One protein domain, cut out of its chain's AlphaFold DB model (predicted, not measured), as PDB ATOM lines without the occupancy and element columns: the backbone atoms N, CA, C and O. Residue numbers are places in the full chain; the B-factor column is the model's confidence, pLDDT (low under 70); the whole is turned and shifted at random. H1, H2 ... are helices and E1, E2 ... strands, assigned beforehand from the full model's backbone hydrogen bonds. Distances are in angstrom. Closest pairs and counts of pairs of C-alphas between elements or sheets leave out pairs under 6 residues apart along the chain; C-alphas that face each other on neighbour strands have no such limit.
ATOM      1  N   PHE A  63      -9.323  44.040  22.140       64.38
ATOM      2  CA  PHE A  63      -9.535  42.875  21.262       64.38
ATOM      3  C   PHE A  63      -8.904  43.049  19.871       64.38
ATOM      4  O   PHE A  63      -9.278  43.948  19.116       64.38
ATOM      5  N   SER A  64      -7.956  42.178  19.513       76.50
ATOM      6  CA  SER A  64      -7.401  42.085  18.155       76.50
ATOM      7  C   SER A  64      -7.968  40.870  17.422       76.50
ATOM      8  O   SER A  64      -8.140  39.801  18.000       76.50
ATOM      9  N   SER A  65      -8.248  40.993  16.128       79.06
ATOM     10  CA  SER A  65      -8.624  39.835  15.320       79.06
ATOM     11  C   SER A  65      -7.879  39.814  13.998       79.06
ATOM     12  O   SER A  65      -7.706  40.841  13.336       79.06
ATOM     13  N   SER A  66      -7.427  38.624  13.616       82.44
ATOM     14  CA  SER A  66      -6.713  38.395  12.364       82.44
ATOM     15  C   SER A  66      -7.298  37.193  11.643       82.44
ATOM     16  O   SER A  66      -7.450  36.119  12.222       82.44
ATOM     17  N   GLY A  67      -7.619  37.373  10.366       83.06
ATOM     18  CA  GLY A  67      -8.111  36.308   9.504       83.06
ATOM     19  C   GLY A  67      -7.172  36.060   8.332       83.06
ATOM     20  O   GLY A  67      -6.737  37.007   7.673       83.06
ATOM     21  N   SER A  68      -6.902  34.790   8.050       85.25
ATOM     22  CA  SER A  68      -6.210  34.339   6.845       85.25
ATOM     23  C   SER A  68      -7.069  33.328   6.090       85.25
ATOM     24  O   SER A  68      -7.835  32.564   6.681       85.25
ATOM     25  N   SER A  69      -6.957  33.318   4.766       88.00
ATOM     26  CA  SER A  69      -7.581  32.308   3.919       88.00
ATOM     27  C   SER A  69      -6.557  31.749   2.950       88.00
ATOM     28  O   SER A  69      -5.858  32.509   2.282       88.00
ATOM     29  N   VAL A  70      -6.509  30.421   2.851       87.44
ATOM     30  CA  VAL A  70      -5.746  29.714   1.811       87.44
ATOM     31  C   VAL A  70      -6.609  29.404   0.582       87.44
ATOM     32  O   VAL A  70      -6.132  28.825  -0.390       87.44
ATOM     33  N   VAL A  71      -7.895  29.767   0.614       87.56
ATOM     34  CA  VAL A  71      -8.846  29.517  -0.470       87.56
ATOM     35  C   VAL A  71      -8.858  30.710  -1.411       87.56
ATOM     36  O   VAL A  71      -9.150  31.839  -1.016       87.56
ATOM     37  N   SER A  72      -8.577  30.456  -2.688       92.31
ATOM     38  CA  SER A  72      -8.540  31.515  -3.692       92.31
ATOM     39  C   SER A  72      -9.865  32.283  -3.756       92.31
ATOM     40  O   SER A  72     -10.954  31.706  -3.772       92.31
ATOM     41  N   ASN A  73      -9.756  33.611  -3.816       95.81
ATOM     42  CA  ASN A  73     -10.862  34.567  -3.840       95.81
ATOM     43  C   ASN A  73     -11.753  34.611  -2.587       95.81
ATOM     44  O   ASN A  73     -12.733  35.360  -2.595       95.81
ATOM     45  N   VAL A  74     -11.430  33.881  -1.518       94.50
ATOM     46  CA  VAL A  74     -12.103  33.989  -0.218       94.50
ATOM     47  C   VAL A  74     -11.323  34.951   0.670       94.50
ATOM     48  O   VAL A  74     -10.107  34.862   0.801       94.50
ATOM     49  N   ARG A  75     -12.026  35.900   1.285       95.06
ATOM     50  CA  ARG A  75     -11.450  36.853   2.235       95.06
ATOM     51  C   ARG A  75     -12.198  36.798   3.554       95.06
ATOM     52  O   ARG A  75     -13.428  36.840   3.557       95.06
ATOM     53  N   VAL A  76     -11.455  36.774   4.658       93.88
ATOM     54  CA  VAL A  76     -12.009  37.079   5.980       93.88
ATOM     55  C   VAL A  76     -12.170  38.596   6.066       93.88
ATOM     56  O   VAL A  76     -11.223  39.343   5.846       93.88
ATOM     57  N   THR A  77     -13.392  39.046   6.314       94.50
ATOM     58  CA  THR A  77     -13.777  40.470   6.320       94.50
ATOM     59  C   THR A  77     -14.093  41.002   7.711       94.50
ATOM     60  O   THR A  77     -14.144  42.212   7.899       94.50
ATOM     61  N   GLY A  78     -14.280  40.113   8.684       92.50
ATOM     62  CA  GLY A  78     -14.486  40.482  10.073       92.50
ATOM     63  C   GLY A  78     -14.568  39.252  10.962       92.50
ATOM     64  O   GLY A  78     -14.942  38.168  10.510       92.50
ATOM     65  N   VAL A  79     -14.223  39.437  12.230       93.00
ATOM     66  CA  VAL A  79     -14.353  38.435  13.286       93.00
ATOM     67  C   VAL A  79     -14.930  39.143  14.504       93.00
ATOM     68  O   VAL A  79     -14.449  40.210  14.880       93.00
ATOM     69  N   SER A  80     -15.966  38.573  15.107       93.31
ATOM     70  CA  SER A  80     -16.605  39.123  16.306       93.31
ATOM     71  C   SER A  80     -16.931  38.014  17.293       93.31
ATOM     72  O   SER A  80     -17.405  36.956  16.883       93.31
ATOM     73  N   ILE A  81     -16.760  38.259  18.586       92.69
ATOM     74  CA  ILE A  81     -17.222  37.343  19.632       92.69
ATOM     75  C   ILE A  81     -18.741  37.485  19.755       92.69
ATOM     76  O   ILE A  81     -19.256  38.599  19.838       92.69
ATOM     77  N   THR A  82     -19.469  36.370  19.731       94.06
ATOM     78  CA  THR A  82     -20.935  36.358  19.885       94.06
ATOM     79  C   THR A  82     -21.401  35.586  21.118       94.06
ATOM     80  O   THR A  82     -22.603  35.476  21.347       94.06
ATOM     81  N   GLY A  83     -20.471  35.039  21.902       92.12
ATOM     82  CA  GLY A  83     -20.713  34.358  23.171       92.12
ATOM     83  C   GLY A  83     -19.416  33.803  23.762       92.12
ATOM     84  O   GLY A  83     -18.394  33.788  23.080       92.12
ATOM     85  N   ASP A  84     -19.476  33.295  24.996       89.56
ATOM     86  CA  ASP A  84     -18.295  32.807  25.734       89.56
ATOM     87  C   ASP A  84     -17.532  31.686  25.024       89.56
ATOM     88  O   ASP A  84     -16.337  31.525  25.216       89.56
ATOM     89  N   SER A  85     -18.207  30.910  24.183       93.00
ATOM     90  CA  SER A  85     -17.589  29.841  23.390       93.00
ATOM     91  C   SER A  85     -18.059  29.915  21.939       93.00
ATOM     92  O   SER A  85     -18.335  28.899  21.296       93.00
ATOM     93  N   GLN A  86     -18.265  31.129  21.420       94.75
ATOM     94  CA  GLN A  86     -18.730  31.319  20.051       94.75
ATOM     95  C   GLN A  86     -18.194  32.604  19.433       94.75
ATOM     96  O   GLN A  86     -18.328  33.695  19.987       94.75
ATOM     97  N   VAL A  87     -17.688  32.472  18.212       94.62
ATOM     98  CA  VAL A  87     -17.278  33.599  17.373       94.62
ATOM     99  C   VAL A  87     -18.039  33.572  16.058       94.62
ATOM    100  O   VAL A  87     -18.433  32.513  15.573       94.62
ATOM    101  N   SER A  88     -18.241  34.741  15.468       96.44
ATOM    102  CA  SER A  88     -18.804  34.905  14.136       96.44
ATOM    103  C   SER A  88     -17.718  35.388  13.192       96.44
ATOM    104  O   SER A  88     -17.062  36.397  13.450       96.44
ATOM    105  N   VAL A  89     -17.537  34.670  12.090       96.12
ATOM    106  CA  VAL A  89     -16.542  34.960  11.060       96.12
ATOM    107  C   VAL A  89     -17.262  35.408   9.799       96.12
ATOM    108  O   VAL A  89     -18.033  34.657   9.205       96.12
ATOM    109  N   SER A  90     -16.999  36.640   9.377       97.06
ATOM    110  CA  SER A  90     -17.553  37.207   8.151       97.06
ATOM    111  C   SER A  90     -16.635  36.897   6.976       97.06
ATOM    112  O   SER A  90     -15.491  37.355   6.943       97.06
ATOM    113  N   LEU A  91     -17.131  36.162   5.984       96.50
ATOM    114  CA  LEU A  91     -16.397  35.850   4.760       96.50
ATOM    115  C   LEU A  91     -17.010  36.544   3.545       96.50
ATOM    116  O   LEU A  91     -18.230  36.688   3.430       96.50
ATOM    117  N   ARG A  92     -16.145  36.894   2.590       96.94
ATOM    118  CA  ARG A  92     -16.521  37.385   1.263       96.94
ATOM    119  C   ARG A  92     -15.793  36.606   0.177       96.94
ATOM    120  O   ARG A  92     -14.565  36.552   0.169       96.94
ATOM    121  N   TYR A  93     -16.551  36.066  -0.771       97.19
ATOM    122  CA  TYR A  93     -16.022  35.472  -1.991       97.19
ATOM    123  C   TYR A  93     -16.055  36.496  -3.129       97.19
ATOM    124  O   TYR A  93     -17.086  37.104  -3.420       97.19
ATOM    125  N   THR A  94     -14.910  36.694  -3.771       96.94
ATOM    126  CA  THR A  94     -14.691  37.711  -4.816       96.94
ATOM    127  C   THR A  94     -14.501  37.118  -6.210       96.94
ATOM    128  O   THR A  94     -14.354  37.863  -7.173       96.94
ATOM    129  N   GLY A  95     -14.528  35.788  -6.328       95.19
ATOM    130  CA  GLY A  95     -14.313  35.092  -7.589       95.19
ATOM    131  C   GLY A  95     -15.568  35.029  -8.458       95.19
ATOM    132  O   GLY A  95     -16.701  35.269  -8.016       95.19
ATOM    133  N   THR A  96     -15.354  34.665  -9.718       95.44
ATOM    134  CA  THR A  96     -16.414  34.340 -10.677       95.44
ATOM    135  C   THR A  96     -16.978  32.944 -10.397       95.44
ATOM    136  O   THR A  96     -16.225  32.039 -10.059       95.44
ATOM    137  N   GLY A  97     -18.287  32.742 -10.574       93.69
ATOM    138  CA  GLY A  97     -18.938  31.443 -10.335       93.69
ATOM    139  C   GLY A  97     -19.429  31.246  -8.896       93.69
ATOM    140  O   GLY A  97     -19.669  32.224  -8.184       93.69
ATOM    141  N   LEU A  98     -19.637  29.994  -8.483       93.62
ATOM    142  CA  LEU A  98     -20.071  29.636  -7.126       93.62
ATOM    143  C   LEU A  98     -18.871  29.618  -6.172       93.62
ATOM    144  O   LEU A  98     -17.798  29.154  -6.548       93.62
ATOM    145  N   ALA A  99     -19.042  30.117  -4.943       95.00
ATOM    146  CA  ALA A  99     -17.985  29.980  -3.944       95.00
ATOM    147  C   ALA A  99     -17.769  28.501  -3.600       95.00
ATOM    148  O   ALA A  99     -18.753  27.760  -3.513       95.00
ATOM    149  N   PRO A 100     -16.518  28.071  -3.375       92.62
ATOM    150  CA  PRO A 100     -16.239  26.722  -2.904       92.62
ATOM    151  C   PRO A 100     -16.754  26.526  -1.474       92.62
ATOM    152  O   PRO A 100     -16.945  27.492  -0.724       92.62
ATOM    153  N   GLY A 101     -16.948  25.265  -1.086       93.06
ATOM    154  CA  GLY A 101     -17.106  24.923   0.323       93.06
ATOM    155  C   GLY A 101     -15.813  25.234   1.077       93.06
ATOM    156  O   GLY A 101     -14.717  25.124   0.517       93.06
ATOM    157  N   VAL A 102     -15.925  25.650   2.334       93.06
ATOM    158  CA  VAL A 102     -14.772  26.013   3.164       93.06
ATOM    159  C   VAL A 102     -14.904  25.493   4.586       93.06
ATOM    160  O   VAL A 102     -16.000  25.243   5.079       93.06
ATOM    161  N   VAL A 103     -13.769  25.382   5.262       91.38
ATOM    162  CA  VAL A 103     -13.677  25.090   6.691       91.38
ATOM    163  C   VAL A 103     -13.072  26.303   7.362       91.38
ATOM    164  O   VAL A 103     -12.003  26.769   6.969       91.38
ATOM    165  N   ILE A 104     -13.765  26.817   8.365       92.12
ATOM    166  CA  ILE A 104     -13.331  27.963   9.148       92.12
ATOM    167  C   ILE A 104     -12.840  27.432  10.479       92.12
ATOM    168  O   ILE A 104     -13.624  26.816  11.190       92.12
ATOM    169  N   VAL A 105     -11.584  27.695  10.816       89.19
ATOM    170  CA  VAL A 105     -10.976  27.372  12.109       89.19
ATOM    171  C   VAL A 105     -10.740  28.676  12.858       89.19
ATOM    172  O   VAL A 105     -10.202  29.619  12.279       89.19
ATOM    173  N   ALA A 106     -11.136  28.742  14.125       90.38
ATOM    174  CA  ALA A 106     -10.918  29.893  14.995       90.38
ATOM    175  C   ALA A 106     -10.224  29.466  16.293       90.38
ATOM    176  O   ALA A 106     -10.533  28.405  16.831       90.38
ATOM    177  N   ASN A 107      -9.305  30.295  16.787       88.06
ATOM    178  CA  ASN A 107      -8.541  30.066  18.012       88.06
ATOM    179  C   ASN A 107      -8.419  31.368  18.818       88.06
ATOM    180  O   ASN A 107      -8.169  32.428  18.237       88.06
ATOM    181  N   THR A 108      -8.595  31.287  20.135       85.00
ATOM    182  CA  THR A 108      -8.454  32.398  21.083       85.00
ATOM    183  C   THR A 108      -7.034  32.629  21.611       85.00
ATOM    184  O   THR A 108      -6.792  33.628  22.286       85.00
ATOM    185  N   ASP A 109      -6.084  31.744  21.300       77.88
ATOM    186  CA  ASP A 109      -4.660  31.931  21.583       77.88
ATOM    187  C   ASP A 109      -3.860  32.103  20.271       77.88
ATOM    188  O   ASP A 109      -3.512  31.139  19.574       77.88
ATOM    189  N   PRO A 110      -3.532  33.349  19.903       59.88
ATOM    190  CA  PRO A 110      -2.756  33.649  18.712       59.88
ATOM    191  C   PRO A 110      -1.274  33.366  18.897       59.88
ATOM    192  O   PRO A 110      -0.592  33.210  17.889       59.88
ATOM    193  N   ALA A 111      -0.748  33.305  20.124       58.78
ATOM    194  CA  ALA A 111       0.646  32.935  20.351       58.78
ATOM    195  C   ALA A 111       0.844  31.456  20.011       58.78
ATOM    196  O   ALA A 111       1.774  31.115  19.273       58.78
ATOM    197  N   ALA A 112      -0.105  30.608  20.425       55.72
ATOM    198  CA  ALA A 112      -0.183  29.236  19.948       55.72
ATOM    199  C   ALA A 112      -0.245  29.219  18.415       55.72
ATOM    200  O   ALA A 112       0.579  28.579  17.770       55.72
ATOM    201  N   MET A 113      -1.138  29.995  17.796       52.88
ATOM    202  CA  MET A 113      -1.377  29.900  16.353       52.88
ATOM    203  C   MET A 113      -0.358  30.635  15.449       52.88
ATOM    204  O   MET A 113      -0.177  30.257  14.293       52.88
ATOM    205  N   MET A 114       0.410  31.597  15.964       49.00
ATOM    206  CA  MET A 114       1.583  32.165  15.286       49.00
ATOM    207  C   MET A 114       2.795  31.236  15.379       49.00
ATOM    208  O   MET A 114       3.516  31.090  14.392       49.00
ATOM    209  N   SER A 115       2.984  30.545  16.510       49.03
ATOM    210  CA  SER A 115       3.949  29.442  16.590       49.03
ATOM    211  C   SER A 115       3.594  28.313  15.616       49.03
ATOM    212  O   SER A 115       4.497  27.663  15.092       49.03
ATOM    213  N   LEU A 116       2.298  28.095  15.365       48.16
ATOM    214  CA  LEU A 116       1.786  27.139  14.382       48.16
ATOM    215  C   LEU A 116       2.118  27.583  12.938       48.16
ATOM    216  O   LEU A 116       2.575  26.768  12.147       48.16
ATOM    217  N   MET A 117       1.945  28.866  12.588       46.62
ATOM    218  CA  MET A 117       2.160  29.347  11.210       46.62
ATOM    219  C   MET A 117       3.620  29.598  10.815       46.62
ATOM    220  O   MET A 117       3.957  29.436   9.644       46.62
ATOM    221  N   HIS A 118       4.491  30.007  11.739       47.09
ATOM    222  CA  HIS A 118       5.887  30.326  11.401       47.09
ATOM    223  C   HIS A 118       6.859  29.153  11.578       47.09
ATOM    224  O   HIS A 118       8.036  29.263  11.219       47.09
ATOM    225  N   GLY A 119       6.381  28.020  12.101       41.97
ATOM    226  CA  GLY A 119       7.246  26.930  12.525       41.97
ATOM    227  C   GLY A 119       8.243  27.390  13.597       41.97
ATOM    228  O   GLY A 119       8.451  28.571  13.868       41.97
ATOM    229  N   SER A 120       8.907  26.442  14.238       43.81
ATOM    230  CA  SER A 120       9.919  26.697  15.266       43.81
ATOM    231  C   SER A 120      11.236  27.247  14.682       43.81
ATOM    232  O   SER A 120      12.296  26.663  14.893       43.81
ATOM    233  N   TRP A 153       4.707  24.441  19.020       43.81
ATOM    234  CA  TRP A 153       4.614  23.276  18.148       43.81
ATOM    235  C   TRP A 153       5.831  23.239  17.228       43.81
ATOM    236  O   TRP A 153       6.204  24.247  16.621       43.81
ATOM    237  N   SER A 154       6.448  22.068  17.091       52.59
ATOM    238  CA  SER A 154       7.430  21.882  16.026       52.59
ATOM    239  C   SER A 154       6.735  21.961  14.664       52.59
ATOM    240  O   SER A 154       5.578  21.557  14.513       52.59
ATOM    241  N   ASN A 155       7.464  22.423  13.644       46.69
ATOM    242  CA  ASN A 155       6.948  22.481  12.270       46.69
ATOM    243  C   ASN A 155       6.427  21.104  11.797       46.69
ATOM    244  O   ASN A 155       5.430  21.015  11.090       46.69
ATOM    245  N   ALA A 156       7.053  20.018  12.264       46.41
ATOM    246  CA  ALA A 156       6.638  18.647  11.976       46.41
ATOM    247  C   ALA A 156       5.303  18.262  12.639       46.41
ATOM    248  O   ALA A 156       4.468  17.635  11.994       46.41
ATOM    249  N   GLN A 157       5.072  18.646  13.901       51.44
ATOM    250  CA  GLN A 157       3.793  18.405  14.588       51.44
ATOM    251  C   GLN A 157       2.654  19.181  13.928       51.44
ATOM    252  O   GLN A 157       1.569  18.639  13.732       51.44
ATOM    253  N   TRP A 158       2.926  20.420  13.519       51.16
ATOM    254  CA  TRP A 158       1.974  21.233  12.773       51.16
ATOM    255  C   TRP A 158       1.636  20.628  11.419       51.16
ATOM    256  O   TRP A 158       0.465  20.446  11.094       51.16
ATOM    257  N   GLN A 159       2.653  20.258  10.648       47.75
ATOM    258  CA  GLN A 159       2.456  19.671   9.333       47.75
ATOM    259  C   GLN A 159       1.759  18.310   9.433       47.75
ATOM    260  O   GLN A 159       0.907  18.013   8.600       47.75
ATOM    261  N   ALA A 160       2.031  17.519  10.476       54.56
ATOM    262  CA  ALA A 160       1.314  16.281  10.765       54.56
ATOM    263  C   ALA A 160      -0.160  16.537  11.109       54.56
ATOM    264  O   ALA A 160      -1.029  15.882  10.541       54.56
ATOM    265  N   TRP A 161      -0.455  17.520  11.964       62.78
ATOM    266  CA  TRP A 161      -1.829  17.907  12.289       62.78
ATOM    267  C   TRP A 161      -2.583  18.435  11.065       62.78
ATOM    268  O   TRP A 161      -3.706  18.014  10.809       62.78
ATOM    269  N   HIS A 162      -1.953  19.283  10.248       55.16
ATOM    270  CA  HIS A 162      -2.532  19.766   8.994       55.16
ATOM    271  C   HIS A 162      -2.749  18.652   7.981       55.16
ATOM    272  O   HIS A 162      -3.778  18.633   7.312       55.16
ATOM    273  N   THR A 163      -1.806  17.720   7.872       55.12
ATOM    274  CA  THR A 163      -1.939  16.557   6.989       55.12
ATOM    275  C   THR A 163      -3.079  15.665   7.466       55.12
ATOM    276  O   THR A 163      -3.886  15.238   6.650       55.12
ATOM    277  N   GLN A 164      -3.212  15.455   8.777       59.28
ATOM    278  CA  GLN A 164      -4.328  14.714   9.364       59.28
ATOM    279  C   GLN A 164      -5.664  15.437   9.159       59.28
ATOM    280  O   GLN A 164      -6.630  14.794   8.754       59.28
ATOM    281  N   MET A 165      -5.722  16.759   9.348       58.47
ATOM    282  CA  MET A 165      -6.912  17.560   9.046       58.47
ATOM    283  C   MET A 165      -7.282  17.490   7.568       58.47
ATOM    284  O   MET A 165      -8.444  17.279   7.255       58.47
ATOM    285  N   ALA A 166      -6.323  17.665   6.659       52.66
ATOM    286  CA  ALA A 166      -6.570  17.636   5.220       52.66
ATOM    287  C   ALA A 166      -7.013  16.242   4.753       52.66
ATOM    288  O   ALA A 166      -7.940  16.131   3.958       52.66
ATOM    289  N   GLN A 167      -6.403  15.177   5.282       57.09
ATOM    290  CA  GLN A 167      -6.813  13.795   5.012       57.09
ATOM    291  C   GLN A 167      -8.222  13.503   5.536       57.09
ATOM    292  O   GLN A 167      -9.006  12.845   4.855       57.09
ATOM    293  N   GLN A 168      -8.567  14.009   6.718       57.75
ATOM    294  CA  GLN A 168      -9.911  13.865   7.271       57.75
ATOM    295  C   GLN A 168     -10.926  14.683   6.478       57.75
ATOM    296  O   GLN A 168     -11.933  14.134   6.045       57.75
ATOM    297  N   LEU A 169     -10.629  15.943   6.163       55.12
ATOM    298  CA  LEU A 169     -11.473  16.794   5.322       55.12
ATOM    299  C   LEU A 169     -11.714  16.220   3.924       55.12
ATOM    300  O   LEU A 169     -12.772  16.456   3.354       55.12
ATOM    301  N   ALA A 170     -10.771  15.447   3.385       51.16
ATOM    302  CA  ALA A 170     -10.927  14.753   2.108       51.16
ATOM    303  C   ALA A 170     -11.785  13.481   2.191       51.16
ATOM    304  O   ALA A 170     -12.139  12.918   1.160       51.16
ATOM    305  N   THR A 171     -12.097  12.993   3.394       51.19
ATOM    306  CA  THR A 171     -12.748  11.687   3.595       51.19
ATOM    307  C   THR A 171     -14.021  11.739   4.435       51.19
ATOM    308  O   THR A 171     -14.730  10.735   4.501       51.19
ATOM    309  N   THR A 172     -14.349  12.875   5.059       50.72
ATOM    310  CA  THR A 172     -15.480  12.984   5.990       50.72
ATOM    311  C   THR A 172     -16.468  14.077   5.614       50.72
ATOM    312  O   THR A 172     -16.101  15.196   5.262       50.72
ATOM    313  N   ASN A 173     -17.762  13.762   5.741       58.22
ATOM    314  CA  ASN A 173     -18.809  14.782   5.707       58.22
ATOM    315  C   ASN A 173     -18.744  15.677   6.963       58.22
ATOM    316  O   ASN A 173     -18.103  15.332   7.958       58.22
ATOM    317  N   SER A 174     -19.431  16.821   6.936       53.03
ATOM    318  CA  SER A 174     -19.403  17.827   8.014       53.03
ATOM    319  C   SER A 174     -19.713  17.264   9.411       53.03
ATOM    320  O   SER A 174     -19.122  17.701  10.399       53.03
ATOM    321  N   THR A 175     -20.580  16.253   9.504       53.38
ATOM    322  CA  THR A 175     -20.938  15.586  10.765       53.38
ATOM    323  C   THR A 175     -19.808  14.701  11.302       53.38
ATOM    324  O   THR A 175     -19.536  14.694  12.501       53.38
ATOM    325  N   GLN A 176     -19.130  13.954  10.428       56.53
ATOM    326  CA  GLN A 176     -17.993  13.106  10.803       56.53
ATOM    327  C   GLN A 176     -16.759  13.935  11.166       56.53
ATOM    328  O   GLN A 176     -16.064  13.606  12.128       56.53
ATOM    329  N   TRP A 177     -16.543  15.045  10.457       57.56
ATOM    330  CA  TRP A 177     -15.516  16.023  10.800       57.56
ATOM    331  C   TRP A 177     -15.692  16.518  12.241       57.56
ATOM    332  O   TRP A 177     -14.726  16.570  13.002       57.56
ATOM    333  N   GLN A 178     -16.931  16.824  12.642       55.31
ATOM    334  CA  GLN A 178     -17.214  17.371  13.968       55.31
ATOM    335  C   GLN A 178     -16.873  16.368  15.073       55.31
ATOM    336  O   GLN A 178     -16.234  16.734  16.053       55.31
ATOM    337  N   ALA A 179     -17.213  15.091  14.878       55.91
ATOM    338  CA  ALA A 179     -16.862  14.028  15.818       55.91
ATOM    339  C   ALA A 179     -15.340  13.825  15.941       55.91
ATOM    340  O   ALA A 179     -14.823  13.684  17.050       55.91
ATOM    341  N   TRP A 180     -14.616  13.846  14.817       62.12
ATOM    342  CA  TRP A 180     -13.158  13.718  14.809       62.12
ATOM    343  C   TRP A 180     -12.466  14.910  15.479       62.12
ATOM    344  O   TRP A 180     -11.574  14.724  16.310       62.12
ATOM    345  N   HIS A 181     -12.900  16.132  15.161       56.38
ATOM    346  CA  HIS A 181     -12.331  17.348  15.732       56.38
ATOM    347  C   HIS A 181     -12.524  17.384  17.245       56.38
ATOM    348  O   HIS A 181     -11.548  17.554  17.971       56.38
ATOM    349  N   THR A 182     -13.743  17.135  17.734       56.03
ATOM    350  CA  THR A 182     -14.016  17.062  19.176       56.03
ATOM    351  C   THR A 182     -13.127  16.017  19.859       56.03
ATOM    352  O   THR A 182     -12.631  16.263  20.955       56.03
ATOM    353  N   GLN A 183     -12.842  14.879  19.215       52.62
ATOM    354  CA  GLN A 183     -11.961  13.853  19.785       52.62
ATOM    355  C   GLN A 183     -10.484  14.283  19.838       52.62
ATOM    356  O   GLN A 183      -9.811  14.014  20.834       52.62
ATOM    357  N   MET A 184      -9.974  14.969  18.812       50.59
ATOM    358  CA  MET A 184      -8.615  15.528  18.834       50.59
ATOM    359  C   MET A 184      -8.450  16.627  19.882       50.59
ATOM    360  O   MET A 184      -7.410  16.724  20.527       50.59
ATOM    361  N   MET A 185      -9.486  17.438  20.055       50.00
ATOM    362  CA  MET A 185      -9.509  18.559  20.990       50.00
ATOM    363  C   MET A 185      -9.670  18.095  22.436       50.00
ATOM    364  O   MET A 185      -9.115  18.709  23.342       50.00
ATOM    365  N   ALA A 186     -10.386  16.987  22.651       46.59
ATOM    366  CA  ALA A 186     -10.541  16.352  23.956       46.59
ATOM    367  C   ALA A 186      -9.306  15.552  24.392       46.59
ATOM    368  O   ALA A 186      -9.120  15.331  25.587       46.59
ATOM    369  N   ASN A 187      -8.467  15.112  23.448       42.31
ATOM    370  CA  ASN A 187      -7.240  14.385  23.752       42.31
ATOM    371  C   ASN A 187      -6.010  15.100  23.187       42.31
ATOM    372  O   ASN A 187      -5.339  14.585  22.281       42.31
ATOM    373  N   PRO A 188      -5.690  16.291  23.719       47.28
ATOM    374  CA  PRO A 188      -4.424  16.900  23.425       47.28
ATOM    375  C   PRO A 188      -3.322  15.907  23.858       47.28
ATOM    376  O   PRO A 188      -3.129  15.666  25.043       47.28
ATOM    377  N   VAL A 189      -2.531  15.398  22.900       40.53
ATOM    378  CA  VAL A 189      -1.178  14.784  23.038       40.53
ATOM    379  C   VAL A 189      -0.159  15.665  23.830       40.53
ATOM    380  O   VAL A 189       1.050  15.574  23.662       40.53
ATOM    381  N   VAL A 203     -10.632  26.600  20.878       84.75
ATOM    382  CA  VAL A 203     -10.509  26.430  19.433       84.75
ATOM    383  C   VAL A 203     -11.739  25.724  18.889       84.75
ATOM    384  O   VAL A 203     -12.406  24.951  19.568       84.75
ATOM    385  N   GLY A 204     -12.111  26.052  17.665       85.38
ATOM    386  CA  GLY A 204     -13.306  25.514  17.047       85.38
ATOM    387  C   GLY A 204     -13.208  25.546  15.543       85.38
ATOM    388  O   GLY A 204     -12.444  26.334  14.982       85.38
ATOM    389  N   SER A 205     -14.029  24.729  14.888       88.44
ATOM    390  CA  SER A 205     -14.234  24.882  13.452       88.44
ATOM    391  C   SER A 205     -15.681  24.710  13.037       88.44
ATOM    392  O   SER A 205     -16.525  24.198  13.773       88.44
ATOM    393  N   THR A 206     -15.985  25.167  11.831       90.81
ATOM    394  CA  THR A 206     -17.277  24.958  11.180       90.81
ATOM    395  C   THR A 206     -17.073  24.837   9.679       90.81
ATOM    396  O   THR A 206     -16.310  25.601   9.084       90.81
ATOM    397  N   ALA A 207     -17.753  23.863   9.078       91.50
ATOM    398  CA  ALA A 207     -17.817  23.702   7.635       91.50
ATOM    399  C   ALA A 207     -18.938  24.576   7.057       91.50
ATOM    400  O   ALA A 207     -20.011  24.716   7.645       91.50
ATOM    401  N   VAL A 208     -18.670  25.158   5.897       92.62
ATOM    402  CA  VAL A 208     -19.604  25.964   5.123       92.62
ATOM    403  C   VAL A 208     -19.687  25.352   3.735       92.62
ATOM    404  O   VAL A 208     -18.672  25.241   3.046       92.62
ATOM    405  N   ASP A 209     -20.893  24.974   3.326       93.31
ATOM    406  CA  ASP A 209     -21.137  24.409   2.000       93.31
ATOM    407  C   ASP A 209     -20.883  25.433   0.890       93.31
ATOM    408  O   ASP A 209     -20.871  26.638   1.121       93.31
ATOM    409  N   ALA A 210     -20.688  24.958  -0.339       94.00
ATOM    410  CA  ALA A 210     -20.486  25.811  -1.506       94.00
ATOM    411  C   ALA A 210     -21.680  26.749  -1.795       94.00
ATOM    412  O   ALA A 210     -22.803  26.550  -1.338       94.00
ATOM    413  N   GLY A 211     -21.446  27.772  -2.622       94.25
ATOM    414  CA  GLY A 211     -22.492  28.645  -3.167       94.25
ATOM    415  C   GLY A 211     -22.773  29.932  -2.383       94.25
ATOM    416  O   GLY A 211     -23.588  30.742  -2.823       94.25
ATOM    417  N   TRP A 212     -22.073  30.183  -1.276       95.38
ATOM    418  CA  TRP A 212     -22.154  31.460  -0.558       95.38
ATOM    419  C   TRP A 212     -21.465  32.607  -1.330       95.38
ATOM    420  O   TRP A 212     -20.712  32.396  -2.278       95.38
ATOM    421  N   LYS A 213     -21.736  33.865  -0.960       93.94
ATOM    422  CA  LYS A 213     -21.063  35.049  -1.545       93.94
ATOM    423  C   LYS A 213     -20.558  36.004  -0.479       93.94
ATOM    424  O   LYS A 213     -19.378  36.340  -0.457       93.94
ATOM    425  N   ASN A 214     -21.450  36.394   0.420       96.44
ATOM    426  CA  ASN A 214     -21.130  37.068   1.669       96.44
ATOM    427  C   ASN A 214     -21.878  36.318   2.764       96.44
ATOM    428  O   ASN A 214     -23.047  35.981   2.572       96.44
ATOM    429  N   GLY A 215     -21.221  36.033   3.878       94.81
ATOM    430  CA  GLY A 215     -21.848  35.299   4.969       94.81
ATOM    431  C   GLY A 215     -21.138  35.540   6.286       94.81
ATOM    432  O   GLY A 215     -19.940  35.814   6.303       94.81
ATOM    433  N   SER A 216     -21.900  35.450   7.373       96.75
ATOM    434  CA  SER A 216     -21.380  35.459   8.736       96.75
ATOM    435  C   SER A 216     -21.630  34.086   9.336       96.75
ATOM    436  O   SER A 216     -22.778  33.659   9.470       96.75
ATOM    437  N   PHE A 217     -20.549  33.374   9.623       96.62
ATOM    438  CA  PHE A 217     -20.576  31.972  10.010       96.62
ATOM    439  C   PHE A 217     -20.158  31.839  11.463       96.62
ATOM    440  O   PHE A 217     -19.102  32.327  11.867       96.62
ATOM    441  N   LYS A 218     -21.006  31.181  12.248       96.69
ATOM    442  CA  LYS A 218     -20.743  30.940  13.660       96.69
ATOM    443  C   LYS A 218     -19.814  29.748  13.805       96.69
ATOM    444  O   LYS A 218     -20.137  28.670  13.324       96.69
ATOM    445  N   VAL A 219     -18.711  29.946  14.509       94.06
ATOM    446  CA  VAL A 219     -17.792  28.894  14.925       94.06
ATOM    447  C   VAL A 219     -17.980  28.696  16.420       94.06
ATOM    448  O   VAL A 219     -17.770  29.617  17.213       94.06
ATOM    449  N   LYS A 220     -18.423  27.498  16.805       92.81
ATOM    450  CA  LYS A 220     -18.456  27.093  18.210       92.81
ATOM    451  C   LYS A 220     -17.033  26.754  18.634       92.81
ATOM    452  O   LYS A 220     -16.390  25.939  17.982       92.81
ATOM    453  N   LEU A 221     -16.572  27.388  19.700       88.69
ATOM    454  CA  LEU A 221     -15.274  27.133  20.296       88.69
ATOM    455  C   LEU A 221     -15.412  26.062  21.386       88.69
ATOM    456  O   LEU A 221     -16.424  25.996  22.086       88.69
ATOM    457  N   GLU A 222     -14.402  25.216  21.507       84.12
ATOM    458  CA  GLU A 222     -14.273  24.166  22.512       84.12
ATOM    459  C   GLU A 222     -12.968  24.391  23.280       84.12
ATOM    460  O   GLU A 222     -11.959  24.777  22.688       84.12
ATOM    461  N   GLY A 223     -12.993  24.168  24.591       79.75
ATOM    462  CA  GLY A 223     -11.873  24.432  25.493       79.75
ATOM    463  C   GLY A 223     -12.332  25.129  26.769       79.75
ATOM    464  O   GLY A 223     -13.527  25.365  26.965       79.75
ATOM    465  N   ASP A 224     -11.373  25.454  27.628       77.00
ATOM    466  CA  ASP A 224     -11.634  26.151  28.885       77.00
ATOM    467  C   ASP A 224     -11.663  27.675  28.671       77.00
ATOM    468  O   ASP A 224     -11.086  28.188  27.711       77.00
ATOM    469  N   GLY A 225     -12.324  28.403  29.580       82.56
ATOM    470  CA  GLY A 225     -12.405  29.875  29.610       82.56
ATOM    471  C   GLY A 225     -13.476  30.499  28.716       82.56
ATOM    472  O   GLY A 225     -14.407  29.816  28.287       82.56
ATOM    473  N   SER A 226     -13.355  31.809  28.471       86.44
ATOM    474  CA  SER A 226     -14.250  32.579  27.605       86.44
ATOM    475  C   SER A 226     -13.507  33.233  26.438       86.44
ATOM    476  O   SER A 226     -12.415  33.781  26.582       86.44
ATOM    477  N   ALA A 227     -14.152  33.269  25.274       86.69
ATOM    478  CA  ALA A 227     -13.719  34.049  24.125       86.69
ATOM    479  C   ALA A 227     -13.583  35.542  24.468       86.69
ATOM    480  O   ALA A 227     -12.760  36.227  23.867       86.69
ATOM    481  N   TYR A 228     -14.344  36.046  25.448       87.75
ATOM    482  CA  TYR A 228     -14.216  37.422  25.942       87.75
ATOM    483  C   TYR A 228     -12.958  37.656  26.780       87.75
ATOM    484  O   TYR A 228     -12.474  38.784  26.825       87.75
ATOM    485  N   ASP A 229     -12.393  36.610  27.386       84.44
ATOM    486  CA  ASP A 229     -11.135  36.699  28.139       84.44
ATOM    487  C   ASP A 229      -9.914  36.759  27.206       84.44
ATOM    488  O   ASP A 229      -8.774  36.943  27.635       84.44
ATOM    489  N   SER A 230     -10.144  36.596  25.904       79.56
ATOM    490  CA  SER A 230      -9.102  36.432  24.904       79.56
ATOM    491  C   SER A 230      -8.714  37.780  24.307       79.56
ATOM    492  O   SER A 230      -9.519  38.451  23.662       79.56
ATOM    493  N   ALA A 231      -7.449  38.168  24.471       78.12
ATOM    494  CA  ALA A 231      -6.935  39.422  23.914       78.12
ATOM    495  C   ALA A 231      -6.915  39.427  22.374       78.12
ATOM    496  O   ALA A 231      -6.907  40.491  21.745       78.12
ATOM    497  N   GLN A 232      -6.897  38.247  21.744       84.00
ATOM    498  CA  GLN A 232      -6.931  38.143  20.294       84.00
ATOM    499  C   GLN A 232      -7.563  36.830  19.817       84.00
ATOM    500  O   GLN A 232      -7.354  35.780  20.407       84.00
ATOM    501  N   ILE A 233      -8.308  36.891  18.711       87.06
ATOM    502  CA  ILE A 233      -8.804  35.705  17.997       87.06
ATOM    503  C   ILE A 233      -8.145  35.626  16.629       87.06
ATOM    504  O   ILE A 233      -8.137  36.598  15.867       87.06
ATOM    505  N   MET A 234      -7.641  34.445  16.288       89.12
ATOM    506  CA  MET A 234      -7.124  34.167  14.961       89.12
ATOM    507  C   MET A 234      -8.002  33.170  14.212       89.12
ATOM    508  O   MET A 234      -8.492  32.197  14.777       89.12
ATOM    509  N   VAL A 235      -8.212  33.443  12.926       90.00
ATOM    510  CA  VAL A 235      -9.068  32.656  12.042       90.00
ATOM    511  C   VAL A 235      -8.285  32.208  10.816       90.00
ATOM    512  O   VAL A 235      -7.606  33.013  10.177       90.00
ATOM    513  N   ALA A 236      -8.426  30.937  10.454       88.50
ATOM    514  CA  ALA A 236      -7.910  30.370   9.217       88.50
ATOM    515  C   ALA A 236      -9.040  29.717   8.414       88.50
ATOM    516  O   ALA A 236      -9.910  29.053   8.973       88.50
ATOM    517  N   VAL A 237      -9.029  29.912   7.095       90.31
ATOM    518  CA  VAL A 237     -10.045  29.368   6.183       90.31
ATOM    519  C   VAL A 237      -9.395  28.454   5.154       90.31
ATOM    520  O   VAL A 237      -8.539  28.906   4.389       90.31
ATOM    521  N   PHE A 238      -9.855  27.204   5.100       87.88
ATOM    522  CA  PHE A 238      -9.350  26.126   4.242       87.88
ATOM    523  C   PHE A 238     -10.406  25.663   3.234       87.88
ATOM    524  O   PHE A 238     -11.599  25.844   3.489       87.88
ATOM    525  N   PRO A 239     -10.009  25.076   2.090       87.50
ATOM    526  CA  PRO A 239     -10.972  24.503   1.159       87.50
ATOM    527  C   PRO A 239     -11.627  23.270   1.789       87.50
ATOM    528  O   PRO A 239     -10.944  22.448   2.396       87.50
ATOM    529  N   LEU A 240     -12.943  23.133   1.626       85.12
ATOM    530  CA  LEU A 240     -13.645  21.883   1.902       85.12
ATOM    531  C   LEU A 240     -13.479  21.000   0.662       85.12
ATOM    532  O   LEU A 240     -14.023  21.307  -0.399       85.12
TER     533      LEU A 240
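What this domain is: This is residues 63 to 120, 153 to 189 and 203 to 240 of the 242 residues of an uncharacterized protein of Nitrososphaera sp (UniProt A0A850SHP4). Two strongly twisted sheets face each other as a sandwich, their strands crossed at 44 degrees: E1, E7, E4 and E5 make one, E2, E3 and E6 the other. H1 and H3 cover the face of the four-strand sheet that is turned away from the other sheet, and H2 reaches between them, grazing that sheet with residues 166 to 169. The printed part has 133 residues, with E1 E2 E3 E4 H1 H2 H3 E5 E6 E7 along the chain; the order E1 E7 E4 E5 is mixed and E2 E3 E6 antiparallel. The class is mixed, helices and strands; the whole is compact, with a radius of gyration of the C-alphas of 14.3 A, and spans 41 by 34 by 28 A.

Where its parts are: Find C-alpha 64 at (-7.401, 42.085, 18.155), where E1, residues 64 to 69, begins. E2, residues 74 to 83, runs 24.9 A and bends by 58 degrees at residue 77; E3, residues 86 to 93, runs 22.6 A. E4, residues 102 to 107, leads to H1, residues 110 to 118. H2, residues 155 to 169, begins at C-alpha 155 (6.948, 22.481, 12.270) and runs 20.5 A; H3 is residues 174 to 186. Then come E5, residues 203 to 208, E6, residues 214 to 220, and E7, residues 232 to 239, which runs 23.8 A to C-alpha 239 at (-10.972, 24.503, 1.159).

How they stand to each other: Look first at E1, parallel to E7 at 10 degrees, with N 68 and O 235 2.9 A apart. E7 and E4 are antiparallel, with N 105 and O 236 at 2.8 A, as are E4 and E5, with N 104 and O 206 at 2.9 A. In the other sheet, E2 and E3 are a hairpin, with N 77 and O 90 at 2.8 A; E3 and E6 are antiparallel, with N 89 and O 217 at 2.8 A. Between the sheets, the closest C-alphas of E1 and E2 are Gly 67 and Val 76, 5.3 A, and those of E5 and E6 are Thr 206 and Val 219, 5.5 A. H1, at a height over the sheet of 10.2 A, lies over E7 and E4; its closest C-alpha pair with E7 is Pro 110 and Met 234, 5.8 A. On the same face, H3 lies over E5 at a height of 9.5 A and runs along it, at 7 degrees on the local plane. H2, with residues 155 to 158 alone, only just touches H1, with 3 pairs of C-alphas within 8 A, the closest Leu 116 and Trp 158 at 6.1 A. H2 and H3 are close but not clearly touching. In H1, H2 and H3 every O i to N i+4 pair is within hydrogen-bond range.

The domain as a whole: The C-alphas farthest apart, Thr 96 and Val 189, are 41.8 A apart. Residues 121 to 152 and 190 to 202 are not printed; the gaps are 6.9 A from C-alpha 120 to 153 and 15.4 A from C-alpha 189 to 203. The link E6 to E7 is long. The mean pLDDT of the printed part is 76.4; residue 63, residues 110 to 120 and residues 153 to 189 are under 70.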